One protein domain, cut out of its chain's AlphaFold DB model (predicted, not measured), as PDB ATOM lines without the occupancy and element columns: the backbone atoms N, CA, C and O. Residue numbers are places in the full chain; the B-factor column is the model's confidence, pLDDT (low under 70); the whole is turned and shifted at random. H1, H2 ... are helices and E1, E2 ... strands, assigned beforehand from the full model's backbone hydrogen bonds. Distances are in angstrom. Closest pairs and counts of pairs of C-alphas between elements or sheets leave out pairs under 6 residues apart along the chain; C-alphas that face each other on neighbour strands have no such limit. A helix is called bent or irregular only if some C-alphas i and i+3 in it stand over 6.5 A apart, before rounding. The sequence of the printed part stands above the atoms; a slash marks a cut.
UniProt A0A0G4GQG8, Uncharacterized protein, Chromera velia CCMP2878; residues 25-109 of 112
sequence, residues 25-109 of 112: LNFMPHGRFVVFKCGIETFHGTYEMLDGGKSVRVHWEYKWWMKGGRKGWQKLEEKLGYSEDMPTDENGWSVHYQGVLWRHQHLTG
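What this domain is: This is residues 25 to 109 of the 112 residues of an uncharacterized protein of Chromera velia CCMP2878 (UniProt A0A0G4GQG8). A long, twisted sheet of four strands, E1 to E4, makes the body; the hairpin of E3 and E4 runs on past E1 and E2 as a two-stranded arm that makes much of the length. Near the other end of E4 lies short E5, paired with residues 25 to 26, and from it H1 leads off, only grazing the sheet, with residues 104 to 109 sticking out. The printed part has 85 residues with five named strands and then one named helix, in the order E1 E2 E3 E4 E5 H1; the class is mostly strand. The sheet's order is E1, E2, E3, E4, antiparallel throughout. The whole is only just loose, close to compact, with a radius of gyration of the C-alphas of 14.4 A, and elongated, spanning 50 by 29 by 20 A.

Where its parts are: Residues 25 to 32 come before E1, residues 33 to 38, which begins at C-alpha 33 (32.553, -31.207, 47.694) and is 16.8 A long. E2, residues 41 to 50, is 26.9 A long and bends by 54 degrees at residue 46. E3, residues 55 to 69, is 40.7 A long and bends by 55 degrees at residue 59. E4, residues 72 to 87, begins at C-alpha 72 (60.450, -34.820, 36.969), is 40.3 A long and bends by 76 degrees at residue 83. E5 is residues 94 to 96, 6.8 A. H1, residues 98 to 107, is 15.4 A long and ends at C-alpha 107 (39.207, -15.308, 31.831); it is neither bent nor irregular, but only just: C-alphas 98 and 101 are 6.1 A apart.

How they stand to each other: E1 to E4 form a meander, each strand the antiparallel neighbour of the one before. The hairpin of E1 and E2 has directions 138 degrees apart, with N 36 and O 43 at 2.9 A, within hydrogen-bond range. In the hairpin of E2 and E3, at 173 degrees, N 46 and O 59 are 2.8 A apart. In the hairpin of E3 and E4, at 165 degrees, N 58 and O 84 are 2.8 A apart and N 69 and O 72 3.0 A. E1 and E4 are the edge strands, and they are apart. E5 pairs with no named strand, but residues 94 to 95 of it pair antiparallel with residues 25 to 26. The closest C-alphas of E4 and E5 are those of Pro 87 and Val 95, 6.6 A apart. E5 and E3 are only just apart, at 8.5 A. E5 and H1 meet only through their link. H1 only grazes the sheet, with its residues 99 to 103; the closest C-alphas of H1 and E4 are those of Gly 99 and Met 86, 7.9 A apart. In H1, 2 of 6 O i to N i+4 pairs are within hydrogen-bond range, and 3 of 7 O i to N i+3 pairs.

The domain as a whole: The C-alphas farthest apart are those of Gly 52 and Arg 70, 50.6 A. The printed part has no cut and no long link; E4 to E5 is short, the others tight. Mean pLDDT of the printed part is 70.9, and residues 25 to 31, 37 to 40 and 89 to 109 are under 70; the mean of H1 is 40.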
ATOM      1  N   LEU A  25      29.119 -33.002  35.210       66.81
ATOM      2  CA  LEU A  25      29.248 -32.917  36.665       66.81
ATOM      3  C   LEU A  25      28.008 -33.523  37.322       66.81
ATOM      4  O   LEU A  25      26.897 -33.066  37.071       66.81
ATOM      5  N   ASN A  26      28.203 -34.536  38.169       66.50
ATOM      6  CA  ASN A  26      27.124 -35.155  38.940       66.50
ATOM      7  C   ASN A  26      27.189 -34.683  40.394       66.50
ATOM      8  O   ASN A  26      28.205 -34.869  41.066       66.50
ATOM      9  N   PHE A  27      26.091 -34.110  40.876       68.81
ATOM     10  CA  PHE A  27      25.945 -33.574  42.223       68.81
ATOM     11  C   PHE A  27      25.068 -34.510  43.058       68.81
ATOM     12  O   PHE A  27      24.037 -34.988  42.598       68.81
ATOM     13  N   MET A  28      25.478 -34.800  44.294       62.84
ATOM     14  CA  MET A  28      24.748 -35.692  45.199       62.84
ATOM     15  C   MET A  28      24.079 -34.940  46.364       62.84
ATOM     16  O   MET A  28      24.647 -33.987  46.892       62.84
ATOM     17  N   PRO A  29      22.916 -35.388  46.860       56.53
ATOM     18  CA  PRO A  29      22.186 -34.700  47.932       56.53
ATOM     19  C   PRO A  29      22.923 -34.596  49.282       56.53
ATOM     20  O   PRO A  29      22.519 -33.817  50.142       56.53
ATOM     21  N   HIS A  30      23.987 -35.376  49.494       57.81
ATOM     22  CA  HIS A  30      24.712 -35.449  50.771       57.81
ATOM     23  C   HIS A  30      26.189 -35.036  50.676       57.81
ATOM     24  O   HIS A  30      26.915 -35.106  51.667       57.81
ATOM     25  N   GLY A  31      26.639 -34.604  49.496       62.16
ATOM     26  CA  GLY A  31      27.976 -34.062  49.281       62.16
ATOM     27  C   GLY A  31      27.957 -32.538  49.296       62.16
ATOM     28  O   GLY A  31      26.993 -31.925  48.855       62.16
ATOM     29  N   ARG A  32      29.028 -31.920  49.805       74.44
ATOM     30  CA  ARG A  32      29.310 -30.489  49.587       74.44
ATOM     31  C   ARG A  32      30.514 -30.263  48.695       74.44
ATOM     32  O   ARG A  32      30.722 -29.140  48.276       74.44
ATOM     33  N   PHE A  33      31.309 -31.299  48.445       82.19
ATOM     34  CA  PHE A  33      32.553 -31.207  47.694       82.19
ATOM     35  C   PHE A  33      32.314 -31.588  46.241       82.19
ATOM     36  O   PHE A  33      31.631 -32.574  45.961       82.19
ATOM     37  N   VAL A  34      32.922 -30.836  45.332       76.94
ATOM     38  CA  VAL A  34      32.991 -31.166  43.913       76.94
ATOM     39  C   VAL A  34      34.453 -31.280  43.507       76.94
ATOM     40  O   VAL A  34      35.284 -30.435  43.838       76.94
ATOM     41  N   VAL A  35      34.765 -32.360  42.799       77.25
ATOM     42  CA  VAL A  35      36.068 -32.567  42.175       77.25
ATOM     43  C   VAL A  35      35.817 -32.807  40.706       77.25
ATOM     44  O   VAL A  35      35.041 -33.686  40.341       77.25
ATOM     45  N   PHE A  36      36.492 -32.042  39.868       72.56
ATOM     46  CA  PHE A  36      36.334 -32.128  38.432       72.56
ATOM     47  C   PHE A  36      37.685 -32.287  37.755       72.56
ATOM     48  O   PHE A  36      38.653 -31.640  38.141       72.56
ATOM     49  N   LYS A  37      37.762 -33.159  36.751       68.62
ATOM     50  CA  LYS A  37      38.994 -33.438  36.012       68.62
ATOM     51  C   LYS A  37      38.777 -33.150  34.534       68.62
ATOM     52  O   LYS A  37      37.893 -33.751  33.931       68.62
ATOM     53  N   CYS A  38      39.616 -32.291  33.963       64.88
ATOM     54  CA  CYS A  38      39.647 -31.994  32.533       64.88
ATOM     55  C   CYS A  38      41.094 -32.032  32.044       64.88
ATOM     56  O   CYS A  38      41.937 -31.247  32.473       64.88
ATOM     57  N   GLY A  39      41.400 -32.994  31.170       69.25
ATOM     58  CA  GLY A  39      42.767 -33.230  30.714       69.25
ATOM     59  C   GLY A  39      43.727 -33.489  31.882       69.25
ATOM     60  O   GLY A  39      43.552 -34.441  32.642       69.25
ATOM     61  N   ILE A  40      44.753 -32.641  32.004       69.75
ATOM     62  CA  ILE A  40      45.774 -32.716  33.066       69.75
ATOM     63  C   ILE A  40      45.427 -31.892  34.311       69.75
ATOM     64  O   ILE A  40      46.173 -31.919  35.293       69.75
ATOM     65  N   GLU A  41      44.329 -31.144  34.258       72.31
ATOM     66  CA  GLU A  41      43.894 -30.251  35.319       72.31
ATOM     67  C   GLU A  41      42.832 -30.925  36.179       72.31
ATOM     68  O   GLU A  41      42.032 -31.757  35.738       72.31
ATOM     69  N   THR A  42      42.827 -30.573  37.455       80.31
ATOM     70  CA  THR A  42      41.814 -31.004  38.406       80.31
ATOM     71  C   THR A  42      41.380 -29.812  39.243       80.31
ATOM     72  O   THR A  42      42.189 -29.197  39.938       80.31
ATOM     73  N   PHE A  43      40.092 -29.521  39.196       79.75
ATOM     74  CA  PHE A  43      39.435 -28.444  39.915       79.75
ATOM     75  C   PHE A  43      38.770 -29.005  41.168       79.75
ATOM     76  O   PHE A  43      38.180 -30.089  41.139       79.75
ATOM     77  N   HIS A  44      38.865 -28.261  42.264       84.50
ATOM     78  CA  HIS A  44      38.235 -28.590  43.535       84.50
ATOM     79  C   HIS A  44      37.407 -27.421  44.018       84.50
ATOM     80  O   HIS A  44      37.805 -26.258  43.910       84.50
ATOM     81  N   GLY A  45      36.260 -27.748  44.580       86.19
ATOM     82  CA  GLY A  45      35.354 -26.749  45.088       86.19
ATOM     83  C   GLY A  45      34.300 -27.329  46.000       86.19
ATOM     84  O   GLY A  45      34.305 -28.514  46.354       86.19
ATOM     85  N   THR A  46      33.356 -26.466  46.331       87.69
ATOM     86  CA  THR A  46      32.120 -26.834  46.998       87.69
ATOM     87  C   THR A  46      30.914 -26.464  46.151       87.69
ATOM     88  O   THR A  46      31.045 -25.726  45.178       87.69
ATOM     89  N   TYR A  47      29.738 -26.995  46.472       84.56
ATOM     90  CA  TYR A  47      28.508 -26.578  45.808       84.56
ATOM     91  C   TYR A  47      27.309 -26.504  46.750       84.56
ATOM     92  O   TYR A  47      27.270 -27.162  47.793       84.56
ATOM     93  N   GLU A  48      26.314 -25.720  46.344       84.56
ATOM     94  CA  GLU A  48      24.996 -25.631  46.965       84.56
ATOM     95  C   GLU A  48      23.891 -25.767  45.910       84.56
ATOM     96  O   GLU A  48      23.988 -25.218  44.813       84.56
ATOM     97  N   MET A  49      22.833 -26.514  46.236       82.69
ATOM     98  CA  MET A  49      21.650 -26.605  45.378       82.69
ATOM     99  C   MET A  49      20.772 -25.373  45.594       82.69
ATOM    100  O   MET A  49      20.459 -25.019  46.732       82.69
ATOM    101  N   LEU A  50      20.337 -24.763  44.502       82.19
ATOM    102  CA  LEU A  50      19.483 -23.584  44.478       82.19
ATOM    103  C   LEU A  50      18.107 -23.940  43.889       82.19
ATOM    104  O   LEU A  50      17.924 -24.979  43.248       82.19
ATOM    105  N   ASP A  51      17.110 -23.096  44.159       82.44
ATOM    106  CA  ASP A  51      15.772 -23.156  43.548       82.44
ATOM    107  C   ASP A  51      15.080 -24.534  43.595       82.44
ATOM    108  O   ASP A  51      14.370 -24.929  42.667       82.44
ATOM    109  N   GLY A  52      15.289 -25.290  44.678       75.50
ATOM    110  CA  GLY A  52      14.708 -26.627  44.846       75.50
ATOM    111  C   GLY A  52      15.309 -27.693  43.925       75.50
ATOM    112  O   GLY A  52      14.647 -28.688  43.648       75.50
ATOM    113  N   GLY A  53      16.541 -27.489  43.449       75.12
ATOM    114  CA  GLY A  53      17.275 -28.437  42.609       75.12
ATOM    115  C   GLY A  53      17.310 -28.086  41.121       75.12
ATOM    116  O   GLY A  53      17.794 -28.893  40.334       75.12
ATOM    117  N   LYS A  54      16.809 -26.906  40.727       77.19
ATOM    118  CA  LYS A  54      16.812 -26.425  39.328       77.19
ATOM    119  C   LYS A  54      18.153 -25.833  38.887       77.19
ATOM    120  O   LYS A  54      18.408 -25.663  37.697       77.19
ATOM    121  N   SER A  55      18.973 -25.452  39.851       80.25
ATOM    122  CA  SER A  55      20.280 -24.855  39.630       80.25
ATOM    123  C   SER A  55      21.215 -25.256  40.766       80.25
ATOM    124  O   SER A  55      20.787 -25.644  41.857       80.25
ATOM    125  N   VAL A  56      22.511 -25.198  40.498       80.94
ATOM    126  CA  VAL A  56      23.573 -25.458  41.463       80.94
ATOM    127  C   VAL A  56      24.567 -24.311  41.402       80.94
ATOM    128  O   VAL A  56      24.978 -23.907  40.318       80.94
ATOM    129  N   ARG A  57      24.963 -23.774  42.552       85.06
ATOM    130  CA  ARG A  57      26.109 -22.870  42.630       85.06
ATOM    131  C   ARG A  57      27.333 -23.668  43.006       85.06
ATOM    132  O   ARG A  57      27.346 -24.305  44.054       85.06
ATOM    133  N   VAL A  58      28.366 -23.590  42.183       84.38
ATOM    134  CA  VAL A  58      29.674 -24.176  42.457       84.38
ATOM    135  C   VAL A  58      30.632 -23.068  42.871       84.38
ATOM    136  O   VAL A  58      30.751 -22.068  42.173       84.38
ATOM    137  N   HIS A  59      31.317 -23.238  43.997       86.69
ATOM    138  CA  HIS A  59      32.425 -22.396  44.433       86.69
ATOM    139  C   HIS A  59      33.747 -23.130  44.212       86.69
ATOM    140  O   HIS A  59      34.038 -24.101  44.910       86.69
ATOM    141  N   TRP A  60      34.560 -22.670  43.265       85.19
ATOM    142  CA  TRP A  60      35.874 -23.244  42.993       85.19
ATOM    143  C   TRP A  60      36.928 -22.631  43.901       85.19
ATOM    144  O   TRP A  60      37.180 -21.425  43.888       85.19
ATOM    145  N   GLU A  61      37.590 -23.482  44.672       86.69
ATOM    146  CA  GLU A  61      38.572 -23.056  45.663       86.69
ATOM    147  C   GLU A  61      39.980 -23.063  45.071       86.69
ATOM    148  O   GLU A  61      40.727 -22.092  45.225       86.69
ATOM    149  N   TYR A  62      40.339 -24.130  44.355       85.00
ATOM    150  CA  TYR A  62      41.655 -24.284  43.742       85.00
ATOM    151  C   TYR A  62      41.617 -25.222  42.533       85.00
ATOM    152  O   TYR A  62      40.799 -26.139  42.448       85.00
ATOM    153  N   LYS A  63      42.558 -25.019  41.611       83.44
ATOM    154  CA  LYS A  63      42.905 -25.981  40.560       83.44
ATOM    155  C   LYS A  63      44.327 -26.471  40.769       83.44
ATOM    156  O   LYS A  63      45.193 -25.722  41.214       83.44
ATOM    157  N   TRP A  64      44.588 -27.723  40.427       84.75
ATOM    158  CA  TRP A  64      45.942 -28.257  40.375       84.75
ATOM    159  C   TRP A  64      46.174 -29.016  39.080       84.75
ATOM    160  O   TRP A  64      45.248 -29.578  38.498       84.75
ATOM    161  N   TRP A  65      47.423 -29.039  38.637       83.56
ATOM    162  CA  TRP A  65      47.841 -29.753  37.439       83.56
ATOM    163  C   TRP A  65      49.265 -30.269  37.598       83.56
ATOM    164  O   TRP A  65      50.035 -29.816  38.452       83.56
ATOM    165  N   MET A  66      49.616 -31.251  36.773       82.56
ATOM    166  CA  MET A  66      50.958 -31.823  36.750       82.56
ATOM    167  C   MET A  66      51.741 -31.232  35.582       82.56
ATOM    168  O   MET A  66      51.358 -31.392  34.426       82.56
ATOM    169  N   LYS A  67      52.870 -30.580  35.873       80.25
ATOM    170  CA  LYS A  67      53.789 -30.062  34.853       80.25
ATOM    171  C   LYS A  67      55.050 -30.917  34.805       80.25
ATOM    172  O   LYS A  67      55.743 -31.072  35.811       80.25
ATOM    173  N   GLY A  68      55.353 -31.467  33.632       82.06
ATOM    174  CA  GLY A  68      56.606 -32.173  33.378       82.06
ATOM    175  C   GLY A  68      57.765 -31.188  33.199       82.06
ATOM    176  O   GLY A  68      57.650 -30.214  32.456       82.06
ATOM    177  N   GLY A  69      58.891 -31.434  33.869       78.94
ATOM    178  CA  GLY A  69      60.117 -30.652  33.717       78.94
ATOM    179  C   GLY A  69      61.377 -31.512  33.809       78.94
ATOM    180  O   GLY A  69      61.323 -32.708  34.083       78.94
ATOM    181  N   ARG A  70      62.551 -30.890  33.631       74.62
ATOM    182  CA  ARG A  70      63.861 -31.582  33.674       74.62
ATOM    183  C   ARG A  70      64.141 -32.325  34.991       74.62
ATOM    184  O   ARG A  70      65.004 -33.190  35.018       74.62
ATOM    185  N   LYS A  71      63.442 -31.974  36.077       81.00
ATOM    186  CA  LYS A  71      63.573 -32.581  37.413       81.00
ATOM    187  C   LYS A  71      62.440 -33.566  37.755       81.00
ATOM    188  O   LYS A  71      62.331 -33.969  38.906       81.00
ATOM    189  N   GLY A  72      61.608 -33.943  36.780       86.62
ATOM    190  CA  GLY A  72      60.450 -34.820  36.969       86.62
ATOM    191  C   GLY A  72      59.113 -34.080  36.896       86.62
ATOM    192  O   GLY A  72      59.033 -32.943  36.424       86.62
ATOM    193  N   TRP A  73      58.055 -34.756  37.337       82.38
ATOM    194  CA  TRP A  73      56.702 -34.210  37.388       82.38
ATOM    195  C   TRP A  73      56.493 -33.412  38.672       82.38
ATOM    196  O   TRP A  73      56.713 -33.930  39.765       82.38
ATOM    197  N   GLN A  74      56.035 -32.170  38.542       85.50
ATOM    198  CA  GLN A  74      55.700 -31.314  39.674       85.50
ATOM    199  C   GLN A  74      54.195 -31.043  39.707       85.50
ATOM    200  O   GLN A  74      53.605 -30.682  38.688       85.50
ATOM    201  N   LYS A  75      53.597 -31.182  40.896       86.12
ATOM    202  CA  LYS A  75      52.247 -30.692  41.181       86.12
ATOM    203  C   LYS A  75      52.290 -29.173  41.342       86.12
ATOM    204  O   LYS A  75      53.034 -28.665  42.180       86.12
ATOM    205  N   LEU A  76      51.495 -28.477  40.541       84.75
ATOM    206  CA  LEU A  76      51.236 -27.045  40.651       84.75
ATOM    207  C   LEU A  76      49.803 -26.841  41.128       84.75
ATOM    208  O   LEU A  76      48.934 -27.644  40.799       84.75
ATOM    209  N   GLU A  77      49.576 -25.800  41.922       90.06
ATOM    210  CA  GLU A  77      48.276 -25.468  42.498       90.06
ATOM    211  C   GLU A  77      48.051 -23.958  42.402       90.06
ATOM    212  O   GLU A  77      48.954 -23.170  42.684       90.06
ATOM    213  N   GLU A  78      46.850 -23.568  41.994       84.69
ATOM    214  CA  GLU A  78      46.408 -22.184  41.876       84.69
ATOM    215  C   GLU A  78      45.085 -22.023  42.620       84.69
ATOM    216  O   GLU A  78      44.144 -22.792  42.417       84.69
ATOM    217  N   LYS A  79      45.014 -21.008  43.483       87.44
ATOM    218  CA  LYS A  79      43.789 -20.644  44.192       87.44
ATOM    219  C   LYS A  79      42.879 -19.846  43.259       87.44
ATOM    220  O   LYS A  79      43.329 -18.868  42.674       87.44
ATOM    221  N   LEU A  80      41.613 -20.245  43.165       82.75
ATOM    222  CA  LEU A  80      40.628 -19.655  42.256       82.75
ATOM    223  C   LEU A  80      39.706 -18.673  42.989       82.75
ATOM    224  O   LEU A  80      39.733 -17.476  42.722       82.75
ATOM    225  N   GLY A  81      38.932 -19.165  43.959       82.94
ATOM    226  CA  GLY A  81      38.090 -18.345  44.831       82.94
ATOM    227  C   GLY A  81      36.907 -17.667  44.134       82.94
ATOM    228  O   GLY A  81      36.509 -16.585  44.563       82.94
ATOM    229  N   TYR A  82      36.344 -18.270  43.085       81.12
ATOM    230  CA  TYR A  82      35.165 -17.748  42.388       81.12
ATOM    231  C   TYR A  82      33.991 -18.728  42.451       81.12
ATOM    232  O   TYR A  82      34.178 -19.927  42.649       81.12
ATOM    233  N   SER A  83      32.777 -18.206  42.282       85.00
ATOM    234  CA  SER A  83      31.553 -19.008  42.229       85.00
ATOM    235  C   SER A  83      30.841 -18.837  40.899       85.00
ATOM    236  O   SER A  83      30.887 -17.763  40.300       85.00
ATOM    237  N   GLU A  84      30.132 -19.871  40.469       79.88
ATOM    238  CA  GLU A  84      29.287 -19.832  39.284       79.88
ATOM    239  C   GLU A  84      28.009 -20.646  39.472       79.88
ATOM    240  O   GLU A  84      28.011 -21.696  40.116       79.88
ATOM    241  N   ASP A  85      26.921 -20.143  38.895       83.12
ATOM    242  CA  ASP A  85      25.610 -20.781  38.937       83.12
ATOM    243  C   ASP A  85      25.411 -21.557  37.639       83.12
ATOM    244  O   ASP A  85      25.545 -21.006  36.544       83.12
ATOM    245  N   MET A  86      25.087 -22.836  37.767       77.69
ATOM    246  CA  MET A  86      24.885 -23.747  36.655       77.69
ATOM    247  C   MET A  86      23.458 -24.308  36.694       77.69
ATOM    248  O   MET A  86      23.004 -24.748  37.754       77.69
ATOM    249  N   PRO A  87      22.723 -24.303  35.571       74.88
ATOM    250  CA  PRO A  87      21.427 -24.967  35.497       74.88
ATOM    251  C   PRO A  87      21.620 -26.483  35.563       74.88
ATOM    252  O   PRO A  87      22.560 -27.008  34.967       74.88
ATOM    253  N   THR A  88      20.734 -27.180  36.270       71.56
ATOM    254  CA  THR A  88      20.706 -28.646  36.270       71.56
ATOM    255  C   THR A  88      19.855 -29.161  35.110       71.56
ATOM    256  O   THR A  88      18.922 -28.494  34.658       71.56
ATOM    257  N   ASP A  89      20.177 -30.354  34.614       68.44
ATOM    258  CA  ASP A  89      19.358 -31.033  33.605       68.44
ATOM    259  C   ASP A  89      18.020 -31.497  34.203       68.44
ATOM    260  O   ASP A  89      17.822 -31.453  35.416       68.44
ATOM    261  N   GLU A  90      17.107 -32.015  33.372       53.28
ATOM    262  CA  GLU A  90      15.758 -32.464  33.779       53.28
ATOM    263  C   GLU A  90      15.743 -33.439  34.975       53.28
ATOM    264  O   GLU A  90      14.757 -33.512  35.707       53.28
ATOM    265  N   ASN A  91      16.852 -34.145  35.217       54.81
ATOM    266  CA  ASN A  91      17.016 -35.053  36.350       54.81
ATOM    267  C   ASN A  91      17.465 -34.368  37.655       54.81
ATOM    268  O   ASN A  91      17.590 -35.053  38.663       54.81
ATOM    269  N   GLY A  92      17.722 -33.057  37.674       57.44
ATOM    270  CA  GLY A  92      17.976 -32.242  38.872       57.44
ATOM    271  C   GLY A  92      19.336 -32.430  39.560       57.44
ATOM    272  O   GLY A  92      19.607 -31.756  40.549       57.44
ATOM    273  N   TRP A  93      20.193 -33.327  39.059       60.53
ATOM    274  CA  TRP A  93      21.441 -33.731  39.735       60.53
ATOM    275  C   TRP A  93      22.672 -33.774  38.821       60.53
ATOM    276  O   TRP A  93      23.754 -34.157  39.267       60.53
ATOM    277  N   SER A  94      22.529 -33.386  37.554       61.28
ATOM    278  CA  SER A  94      23.625 -33.317  36.586       61.28
ATOM    279  C   SER A  94      23.687 -31.948  35.923       61.28
ATOM    280  O   SER A  94      22.664 -31.283  35.769       61.28
ATOM    281  N   VAL A  95      24.898 -31.538  35.553       60.78
ATOM    282  CA  VAL A  95      25.156 -30.343  34.744       60.78
ATOM    283  C   VAL A  95      26.131 -30.702  33.630       60.78
ATOM    284  O   VAL A  95      27.185 -31.295  33.888       60.78
ATOM    285  N   HIS A  96      25.820 -30.283  32.403       57.53
ATOM    286  CA  HIS A  96      26.750 -30.346  31.278       57.53
ATOM    287  C   HIS A  96      27.816 -29.234  31.338       57.53
ATOM    288  O   HIS A  96      27.534 -28.036  31.343       57.53
ATOM    289  N   TYR A  97      29.077 -29.654  31.335       54.22
ATOM    290  CA  TYR A  97      30.287 -28.854  31.518       54.22
ATOM    291  C   TYR A  97      30.632 -27.940  30.329       54.22
ATOM    292  O   TYR A  97      31.415 -27.004  30.490       54.22
ATOM    293  N   GLN A  98      30.019 -28.132  29.152       47.75
ATOM    294  CA  GLN A  98      30.211 -27.239  27.995       47.75
ATOM    295  C   GLN A  98      29.907 -25.759  28.314       47.75
ATOM    296  O   GLN A  98      30.491 -24.875  27.694       47.75
ATOM    297  N   GLY A  99      29.061 -25.469  29.314       42.50
ATOM    298  CA  GLY A  99      28.797 -24.098  29.774       42.50
ATOM    299  C   GLY A  99      29.894 -23.478  30.658       42.50
ATOM    300  O   GLY A  99      29.965 -22.256  30.771       42.50
ATOM    301  N   VAL A 100      30.759 -24.298  31.259       44.94
ATOM    302  CA  VAL A 100      31.683 -23.916  32.343       44.94
ATOM    303  C   VAL A 100      33.067 -23.528  31.811       44.94
ATOM    304  O   VAL A 100      33.651 -22.527  32.230       44.94
ATOM    305  N   LEU A 101      33.579 -24.255  30.809       46.50
ATOM    306  CA  LEU A 101      34.857 -23.920  30.158       46.50
ATOM    307  C   LEU A 101      34.813 -22.613  29.366       46.50
ATOM    308  O   LEU A 101      35.833 -21.933  29.270       46.50
ATOM    309  N   TRP A 102      33.650 -22.237  28.828       40.41
ATOM    310  CA  TRP A 102      33.546 -21.067  27.951       40.41
ATOM    311  C   TRP A 102      33.880 -19.757  28.681       40.41
ATOM    312  O   TRP A 102      34.413 -18.826  28.083       40.41
ATOM    313  N   ARG A 103      33.645 -19.688  30.001       40.53
ATOM    314  CA  ARG A 103      34.089 -18.547  30.817       40.53
ATOM    315  C   ARG A 103      35.544 -18.663  31.256       40.53
ATOM    316  O   ARG A 103      36.207 -17.637  31.355       40.53
ATOM    317  N   HIS A 104      36.065 -19.870  31.478       35.69
ATOM    318  CA  HIS A 104      37.443 -20.027  31.943       35.69
ATOM    319  C   HIS A 104      38.479 -19.810  30.826       35.69
ATOM    320  O   HIS A 104      39.490 -19.163  31.094       35.69
ATOM    321  N   GLN A 105      38.195 -20.231  29.585       34.41
ATOM    322  CA  GLN A 105      39.028 -19.909  28.413       34.41
ATOM    323  C   GLN A 105      39.085 -18.397  28.138       34.41
ATOM    324  O   GLN A 105      40.118 -17.879  27.727       34.41
ATOM    325  N   HIS A 106      38.010 -17.657  28.429       30.58
ATOM    326  CA  HIS A 106      37.988 -16.202  28.258       30.58
ATOM    327  C   HIS A 106      38.560 -15.404  29.443       30.58
ATOM    328  O   HIS A 106      38.918 -14.241  29.258       30.58
ATOM    329  N   LEU A 107      38.680 -15.991  30.639       31.72
ATOM    330  CA  LEU A 107      39.207 -15.308  31.831       31.72
ATOM    331  C   LEU A 107      40.722 -15.473  32.026       31.72
ATOM    332  O   LEU A 107      41.330 -14.626  32.677       31.72
ATOM    333  N   THR A 108      41.351 -16.511  31.465       32.53
ATOM    334  CA  THR A 108      42.813 -16.702  31.554       32.53
ATOM    335  C   THR A 108      43.601 -15.948  30.486       32.53
ATOM    336  O   THR A 108      44.825 -15.907  30.566       32.53
ATOM    337  N   GLY A 109      42.934 -15.317  29.511       27.06
ATOM    338  CA  GLY A 109      43.612 -14.562  28.452       27.06
ATOM    339  C   GLY A 109      44.515 -15.419  27.558       27.06
ATOM    340  O   GLY A 109      45.332 -14.868  26.825       27.06
TER     341      GLY A 109